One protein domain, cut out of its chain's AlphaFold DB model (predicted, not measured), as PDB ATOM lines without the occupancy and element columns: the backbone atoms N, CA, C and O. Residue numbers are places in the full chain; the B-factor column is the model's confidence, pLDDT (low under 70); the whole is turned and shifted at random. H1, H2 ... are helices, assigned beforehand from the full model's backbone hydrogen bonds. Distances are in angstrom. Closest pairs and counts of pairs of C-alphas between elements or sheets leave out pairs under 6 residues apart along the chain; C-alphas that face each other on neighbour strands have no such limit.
ATOM      1  N   ASN A  16     -28.508  10.696 -37.815       85.62
ATOM      2  CA  ASN A  16     -27.911  11.693 -38.703       85.62
ATOM      3  C   ASN A  16     -27.498  12.987 -37.985       85.62
ATOM      4  O   ASN A  16     -26.924  13.875 -38.612       85.62
ATOM      5  N   GLN A  17     -27.790  13.120 -36.694       86.31
ATOM      6  CA  GLN A  17     -27.490  14.309 -35.907       86.31
ATOM      7  C   GLN A  17     -26.429  13.976 -34.857       86.31
ATOM      8  O   GLN A  17     -26.316  12.843 -34.422       86.31
ATOM      9  N   GLY A  18     -25.622  14.955 -34.446       82.56
ATOM     10  CA  GLY A  18     -24.666  14.773 -33.344       82.56
ATOM     11  C   GLY A  18     -23.412  13.953 -33.671       82.56
ATOM     12  O   GLY A  18     -22.561  13.809 -32.796       82.56
ATOM     13  N   ASN A  19     -23.252  13.460 -34.903       84.25
ATOM     14  CA  ASN A  19     -22.023  12.798 -35.343       84.25
ATOM     15  C   ASN A  19     -20.875  13.807 -35.463       84.25
ATOM     16  O   ASN A  19     -20.953  14.770 -36.226       84.25
ATOM     17  N   VAL A  20     -19.778  13.542 -34.760       85.88
ATOM     18  CA  VAL A  20     -18.542  14.319 -34.826       85.88
ATOM     19  C   VAL A  20     -17.434  13.442 -35.383       85.88
ATOM     20  O   VAL A  20     -17.098  12.386 -34.836       85.88
ATOM     21  N   LEU A  21     -16.850  13.895 -36.491       79.00
ATOM     22  CA  LEU A  21     -15.653  13.285 -37.052       79.00
ATOM     23  C   LEU A  21     -14.461  13.582 -36.141       79.00
ATOM     24  O   LEU A  21     -14.251  14.718 -35.718       79.00
ATOM     25  N   GLY A  22     -13.683  12.543 -35.846       78.88
ATOM     26  CA  GLY A  22     -12.464  12.673 -35.058       78.88
ATOM     27  C   GLY A  22     -11.349  13.401 -35.806       78.88
ATOM     28  O   GLY A  22     -11.464  13.760 -36.975       78.88
ATOM     29  N   ASP A  23     -10.207  13.560 -35.144       78.38
ATOM     30  CA  ASP A  23      -9.047  14.248 -35.728       78.38
ATOM     31  C   ASP A  23      -8.298  13.414 -36.772       78.38
ATOM     32  O   ASP A  23      -7.441  13.929 -37.494       78.38
ATOM     33  N   ARG A  24      -8.582  12.110 -36.845       77.25
ATOM     34  CA  ARG A  24      -7.899  11.172 -37.736       77.25
ATOM     35  C   ARG A  24      -8.889  10.512 -38.682       77.25
ATOM     36  O   ARG A  24      -9.952  10.084 -38.234       77.25
ATOM     37  N   PRO A  25      -8.518  10.352 -39.962       78.06
ATOM     38  CA  PRO A  25      -9.321   9.572 -40.882       78.06
ATOM     39  C   PRO A  25      -9.365   8.114 -40.415       78.06
ATOM     40  O   PRO A  25      -8.354   7.566 -39.968       78.06
ATOM     41  N   CYS A  26     -10.535   7.487 -40.541       75.31
ATOM     42  CA  CYS A  26     -10.733   6.072 -40.224       75.31
ATOM     43  C   CYS A  26      -9.874   5.163 -41.114       75.31
ATOM     44  O   CYS A  26      -9.291   4.191 -40.642       75.31
ATOM     45  N   VAL A  27      -9.745   5.520 -42.392       77.94
ATOM     46  CA  VAL A  27      -8.905   4.816 -43.361       77.94
ATOM     47  C   VAL A  27      -7.617   5.593 -43.568       77.94
ATOM     48  O   VAL A  27      -7.635   6.787 -43.889       77.94
ATOM     49  N   ARG A  28      -6.485   4.897 -43.421       78.00
ATOM     50  CA  ARG A  28      -5.158   5.451 -43.693       78.00
ATOM     51  C   ARG A  28      -5.110   5.965 -45.130       78.00
ATOM     52  O   ARG A  28      -5.221   5.202 -46.080       78.00
ATOM     53  N   GLN A  29      -4.907   7.268 -45.266       81.94
ATOM     54  CA  GLN A  29      -4.749   7.916 -46.559       81.94
ATOM     55  C   GLN A  29      -3.275   7.827 -46.965       81.94
ATOM     56  O   GLN A  29      -2.437   8.512 -46.372       81.94
ATOM     57  N   SER A  30      -2.951   6.944 -47.909       85.75
ATOM     58  CA  SER A  30      -1.594   6.819 -48.445       85.75
ATOM     59  C   SER A  30      -1.326   7.857 -49.533       85.75
ATOM     60  O   SER A  30      -2.247   8.336 -50.202       85.75
ATOM     61  N   ARG A  31      -0.048   8.187 -49.723       85.00
ATOM     62  CA  ARG A  31       0.420   9.058 -50.805       85.00
ATOM     63  C   ARG A  31       0.049   8.488 -52.177       85.00
ATOM     64  O   ARG A  31      -0.557   9.188 -52.981       85.00
ATOM     65  N   LEU A  32       0.278   7.187 -52.367       84.94
ATOM     66  CA  LEU A  32      -0.056   6.457 -53.593       84.94
ATOM     67  C   LEU A  32      -1.528   6.631 -53.999       84.94
ATOM     68  O   LEU A  32      -1.833   6.919 -55.154       84.94
ATOM     69  N   TYR A  33      -2.447   6.517 -53.034       83.75
ATOM     70  CA  TYR A  33      -3.872   6.709 -53.295       83.75
ATOM     71  C   TYR A  33      -4.174   8.133 -53.777       83.75
ATOM     72  O   TYR A  33      -4.950   8.313 -54.711       83.75
ATOM     73  N   ARG A  34      -3.541   9.154 -53.187       82.50
ATOM     74  CA  ARG A  34      -3.744  10.555 -53.591       82.50
ATOM     75  C   ARG A  34      -3.183  10.872 -54.971       82.50
ATOM     76  O   ARG A  34      -3.787  11.656 -55.697       82.50
ATOM     77  N   GLU A  35      -2.053  10.272 -55.320       83.00
ATOM     78  CA  GLU A  35      -1.417  10.457 -56.623       83.00
ATOM     79  C   GLU A  35      -2.226   9.795 -57.738       83.00
ATOM     80  O   GLU A  35      -2.515  10.441 -58.742       83.00
ATOM     81  N   GLN A  36      -2.638   8.538 -57.547       79.50
ATOM     82  CA  GLN A  36      -3.192   7.721 -58.630       79.50
ATOM     83  C   GLN A  36      -4.723   7.679 -58.658       79.50
ATOM     84  O   GLN A  36      -5.319   7.693 -59.731       79.50
ATOM     85  N   VAL A  37      -5.377   7.637 -57.494       79.25
ATOM     86  CA  VAL A  37      -6.824   7.363 -57.382       79.25
ATOM     87  C   VAL A  37      -7.618   8.595 -56.943       79.25
ATOM     88  O   VAL A  37      -8.789   8.730 -57.284       79.25
ATOM     89  N   GLY A  38      -6.986   9.549 -56.254       74.56
ATOM     90  CA  GLY A  38      -7.607  10.767 -55.715       74.56
ATOM     91  C   GLY A  38      -8.079  11.793 -56.756       74.56
ATOM     92  O   GLY A  38      -8.299  12.955 -56.418       74.56
ATOM     93  N   GLY A  39      -8.188  11.404 -58.027       82.62
ATOM     94  CA  GLY A  39      -8.624  12.271 -59.120       82.62
ATOM     95  C   GLY A  39      -7.597  13.323 -59.544       82.62
ATOM     96  O   GLY A  39      -7.894  14.120 -60.428       82.62
ATOM     97  N   ASN A  40      -6.390  13.339 -58.966       87.56
ATOM     98  CA  ASN A  40      -5.329  14.277 -59.350       87.56
ATOM     99  C   ASN A  40      -4.872  14.085 -60.801       87.56
ATOM    100  O   ASN A  40      -4.638  15.076 -61.488       87.56
ATOM    101  N   VAL A  41      -4.833  12.838 -61.282       86.62
ATOM    102  CA  VAL A  41      -4.573  12.522 -62.696       86.62
ATOM    103  C   VAL A  41      -5.651  13.130 -63.595       86.62
ATOM    104  O   VAL A  41      -5.336  13.809 -64.564       86.62
ATOM    105  N   MET A  42      -6.930  12.962 -63.247       86.50
ATOM    106  CA  MET A  42      -8.025  13.513 -64.053       86.50
ATOM    107  C   MET A  42      -8.009  15.044 -64.063       86.50
ATOM    108  O   MET A  42      -8.194  15.665 -65.105       86.50
ATOM    109  N   LYS A  43      -7.734  15.666 -62.912       90.12
ATOM    110  CA  LYS A  43      -7.569  17.121 -62.813       90.12
ATOM    111  C   LYS A  43      -6.412  17.624 -63.676       90.12
ATOM    112  O   LYS A  43      -6.495  18.730 -64.193       90.12
ATOM    113  N   ASP A  44      -5.357  16.829 -63.844       88.56
ATOM    114  CA  ASP A  44      -4.254  17.161 -64.744       88.56
ATOM    115  C   ASP A  44      -4.677  17.137 -66.212       88.56
ATOM    116  O   ASP A  44      -4.480  18.114 -66.929       88.56
ATOM    117  N   ILE A  45      -5.336  16.053 -66.625       89.81
ATOM    118  CA  ILE A  45      -5.831  15.863 -67.995       89.81
ATOM    119  C   ILE A  45      -6.802  16.985 -68.388       89.81
ATOM    120  O   ILE A  45      -6.777  17.463 -69.518       89.81
ATOM    121  N   LEU A  46      -7.632  17.442 -67.448       93.75
ATOM    122  CA  LEU A  46      -8.582  18.537 -67.660       93.75
ATOM    123  C   LEU A  46      -7.955  19.940 -67.565       93.75
ATOM    124  O   LEU A  46      -8.679  20.932 -67.635       93.75
ATOM    125  N   GLY A  47      -6.640  20.054 -67.353       91.50
ATOM    126  CA  GLY A  47      -5.948  21.338 -67.194       91.50
ATOM    127  C   GLY A  47      -6.262  22.068 -65.880       91.50
ATOM    128  O   GLY A  47      -5.881  23.221 -65.698       91.50
ATOM    129  N   GLN A  48      -6.924  21.410 -64.927       92.06
ATOM    130  CA  GLN A  48      -7.339  21.972 -63.638       92.06
ATOM    131  C   GLN A  48      -6.273  21.763 -62.553       92.06
ATOM    132  O   GLN A  48      -6.547  21.274 -61.453       92.06
ATOM    133  N   GLN A  49      -5.030  22.141 -62.854       87.06
ATOM    134  CA  GLN A  49      -3.893  21.908 -61.958       87.06
ATOM    135  C   GLN A  49      -4.034  22.606 -60.598       87.06
ATOM    136  O   GLN A  49      -3.586  22.076 -59.586       87.06
ATOM    137  N   THR A  50      -4.713  23.752 -60.552       90.88
ATOM    138  CA  THR A  50      -4.967  24.521 -59.323       90.88
ATOM    139  C   THR A  50      -5.902  23.814 -58.339       90.88
ATOM    140  O   THR A  50      -5.888  24.132 -57.154       90.88
ATOM    141  N   LEU A  51      -6.699  22.846 -58.806       88.19
ATOM    142  CA  LEU A  51      -7.632  22.067 -57.982       88.19
ATOM    143  C   LEU A  51      -7.036  20.734 -57.509       88.19
ATOM    144  O   LEU A  51      -7.709  19.957 -56.812       88.19
ATOM    145  N   LYS A  52      -5.798  20.423 -57.911       88.31
ATOM    146  CA  LYS A  52      -5.090  19.223 -57.464       88.31
ATOM    147  C   LYS A  52      -4.877  19.286 -55.960       88.31
ATOM    148  O   LYS A  52      -4.541  20.326 -55.404       88.31
ATOM    149  N   TRP A  53      -5.087  18.151 -55.313       87.19
ATOM    150  CA  TRP A  53      -4.787  18.027 -53.897       87.19
ATOM    151  C   TRP A  53      -3.286  17.882 -53.705       87.19
ATOM    152  O   TRP A  53      -2.643  17.150 -54.462       87.19
ATOM    153  N   ASP A  54      -2.751  18.526 -52.673       87.19
ATOM    154  CA  ASP A  54      -1.381  18.264 -52.241       87.19
ATOM    155  C   ASP A  54      -1.281  16.813 -51.742       87.19
ATOM    156  O   ASP A  54      -2.063  16.355 -50.904       87.19
ATOM    157  N   THR A  55      -0.342  16.061 -52.303       87.50
ATOM    158  CA  THR A  55      -0.161  14.634 -52.024       87.50
ATOM    159  C   THR A  55       0.600  14.386 -50.724       87.50
ATOM    160  O   THR A  55       0.460  13.307 -50.146       87.50
ATOM    161  N   ASN A  56       1.327  15.386 -50.214       85.38
ATOM    162  CA  ASN A  56       2.177  15.271 -49.024       85.38
ATOM    163  C   ASN A  56       1.441  15.633 -47.723       85.38
ATOM    164  O   ASN A  56       1.918  15.354 -46.619       85.38
ATOM    165  N   ARG A  57       0.244  16.220 -47.822       85.19
ATOM    166  CA  ARG A  57      -0.605  16.575 -46.673       85.19
ATOM    167  C   ARG A  57      -2.029  16.075 -46.859       85.19
ATOM    168  O   ARG A  57      -2.520  15.899 -47.967       85.19
ATOM    169  N   THR A  58      -2.727  15.828 -45.757       84.88
ATOM    170  CA  THR A  58      -4.172  15.628 -45.836       84.88
ATOM    171  C   THR A  58      -4.845  16.980 -46.073       84.88
ATOM    172  O   THR A  58      -4.471  17.992 -45.479       84.88
ATOM    173  N   GLU A  59      -5.846  16.996 -46.950       81.94
ATOM    174  CA  GLU A  59      -6.671  18.164 -47.278       81.94
ATOM    175  C   GLU A  59      -8.160  17.842 -47.034       81.94
ATOM    176  O   GLU A  59      -8.514  16.698 -46.728       81.94
ATOM    177  N   GLY A  60      -9.035  18.849 -47.099       83.50
ATOM    178  CA  GLY A  60     -10.460  18.710 -46.771       83.50
ATOM    179  C   GLY A  60     -10.728  18.648 -45.262       83.50
ATOM    180  O   GLY A  60     -10.151  19.417 -44.495       83.50
ATOM    181  N   ALA A  61     -11.593  17.725 -44.826       80.44
ATOM    182  CA  ALA A  61     -12.019  17.598 -43.423       80.44
ATOM    183  C   ALA A  61     -10.870  17.295 -42.442       80.44
ATOM    184  O   ALA A  61     -10.936  17.652 -41.269       80.44
ATOM    185  N   TYR A  62      -9.793  16.674 -42.928       81.69
ATOM    186  CA  TYR A  62      -8.616  16.324 -42.131       81.69
ATOM    187  C   TYR A  62      -7.410  17.206 -42.474       81.69
ATOM    188  O   TYR A  62      -6.283  16.722 -42.425       81.69
ATOM    189  N   LYS A  63      -7.612  18.462 -42.895       82.19
ATOM    190  CA  LYS A  63      -6.533  19.342 -43.374       82.19
ATOM    191  C   LYS A  63      -5.343  19.423 -42.401       82.19
ATOM    192  O   LYS A  63      -5.537  19.532 -41.195       82.19
ATOM    193  N   GLY A  64      -4.120  19.396 -42.939       77.31
ATOM    194  CA  GLY A  64      -2.878  19.609 -42.177       77.31
ATOM    195  C   GLY A  64      -2.341  18.375 -41.442       77.31
ATOM    196  O   GLY A  64      -1.311  18.447 -40.777       77.31
ATOM    197  N   GLY A  65      -3.010  17.231 -41.566       79.12
ATOM    198  CA  GLY A  65      -2.517  15.944 -41.089       79.12
ATOM    199  C   GLY A  65      -1.442  15.343 -42.000       79.12
ATOM    200  O   GLY A  65      -1.290  15.687 -43.175       79.12
ATOM    201  N   ARG A  66      -0.678  14.411 -41.429       83.69
ATOM    202  CA  ARG A  66       0.409  13.720 -42.130       83.69
ATOM    203  C   ARG A  66      -0.133  12.618 -43.035       83.69
ATOM    204  O   ARG A  66      -1.001  11.846 -42.617       83.69
ATOM    205  N   VAL A  67       0.423  12.504 -44.235       86.25
ATOM    206  CA  VAL A  67       0.111  11.428 -45.185       86.25
ATOM    207  C   VAL A  67       1.077  10.272 -44.971       86.25
ATOM    208  O   VAL A  67       2.241  10.483 -44.642       86.25
ATOM    209  N   PHE A  68       0.580   9.043 -45.096       85.56
ATOM    210  CA  PHE A  68       1.444   7.871 -45.038       85.56
ATOM    211  C   PHE A  68       2.140   7.672 -46.383       85.56
ATOM    212  O   PHE A  68       1.468   7.485 -47.401       85.56
ATOM    213  N   ASP A  69       3.465   7.662 -46.372       85.06
ATOM    214  CA  ASP A  69       4.270   7.255 -47.507       85.06
ATOM    215  C   ASP A  69       4.609   5.764 -47.410       85.06
ATOM    216  O   ASP A  69       5.195   5.281 -46.441       85.06
ATOM    217  N   HIS A  70       4.209   5.034 -48.447       82.38
ATOM    218  CA  HIS A  70       4.476   3.614 -48.603       82.38
ATOM    219  C   HIS A  70       5.949   3.293 -48.890       82.38
ATOM    220  O   HIS A  70       6.386   2.212 -48.504       82.38
ATOM    221  N   ILE A  71       6.706   4.207 -49.513       83.69
ATOM    222  CA  ILE A  71       8.115   3.983 -49.873       83.69
ATOM    223  C   ILE A  71       8.964   3.998 -48.607       83.69
ATOM    224  O   ILE A  71       9.664   3.037 -48.304       83.69
ATOM    225  N   ASN A  72       8.835   5.064 -47.819       81.06
ATOM    226  CA  ASN A  72       9.588   5.217 -46.580       81.06
ATOM    227  C   ASN A  72       8.927   4.517 -45.379       81.06
ATOM    228  O   ASN A  72       9.464   4.565 -44.275       81.06
ATOM    229  N   GLN A  73       7.749   3.900 -45.565       80.19
ATOM    230  CA  GLN A  73       6.877   3.357 -44.508       80.19
ATOM    231  C   GLN A  73       6.650   4.330 -43.336       80.19
ATOM    232  O   GLN A  73       6.403   3.934 -42.192       80.19
ATOM    233  N   GLN A  74       6.712   5.626 -43.618       78.62
ATOM    234  CA  GLN A  74       6.687   6.695 -42.632       78.62
ATOM    235  C   GLN A  74       5.574   7.685 -42.948       78.62
ATOM    236  O   GLN A  74       4.999   7.711 -44.032       78.62
ATOM    237  N   TYR A  75       5.223   8.494 -41.955       76.25
ATOM    238  CA  TYR A  75       4.353   9.636 -42.183       76.25
ATOM    239  C   TYR A  75       5.205  10.805 -42.655       76.25
ATOM    240  O   TYR A  75       6.110  11.211 -41.923       76.25
TER     241      TYR A  75
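This is residues 16 to 75 of the 142 residues of an uncharacterized protein of Bodo saltans (UniProt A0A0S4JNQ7). The printed part has little regular structure: two short helices, H1 then H2, follow each other in nearly one line, between two long stretches of loop. Residues 16 to 30 lead into H1 as a drawn-out arm, and residues 46 to 75 fold back from the end of H2 and close with a small turn, where residues 68 to 69 pair antiparallel with residues 74 to 75. Of 60 residues printed, 12 are in named elements, the class is all helix, and there is no named strand. The whole is loose, with a radius of gyration of the C-alphas of 13.2 A, and flat, spanning 39 by 31 by 17 A.

H1, residues 31 to 36, and H2, residues 40 to 45, are close but not clearly touching; their closest C-alphas, those of Arg 34 and Asn 40, are 7.0 A apart. They run the same way at a shallow tilt of 27 degrees. In H1 and H2 every O i to N i+4 pair is within hydrogen-bond range.

H1 begins at C-alpha 31 (0.420, 9.058, -50.805) and is 8.7 A long from first to last C-alpha. H2, 8.8 A long, ends at C-alpha 45 (-5.831, 15.863, -67.995).

The C-alphas farthest apart, those of Gln 17 and Asn 72, are 39.6 A apart. The link from H1 to H2 is tight. The printed part has no cut, and no printed residue is under 70 in pLDDT.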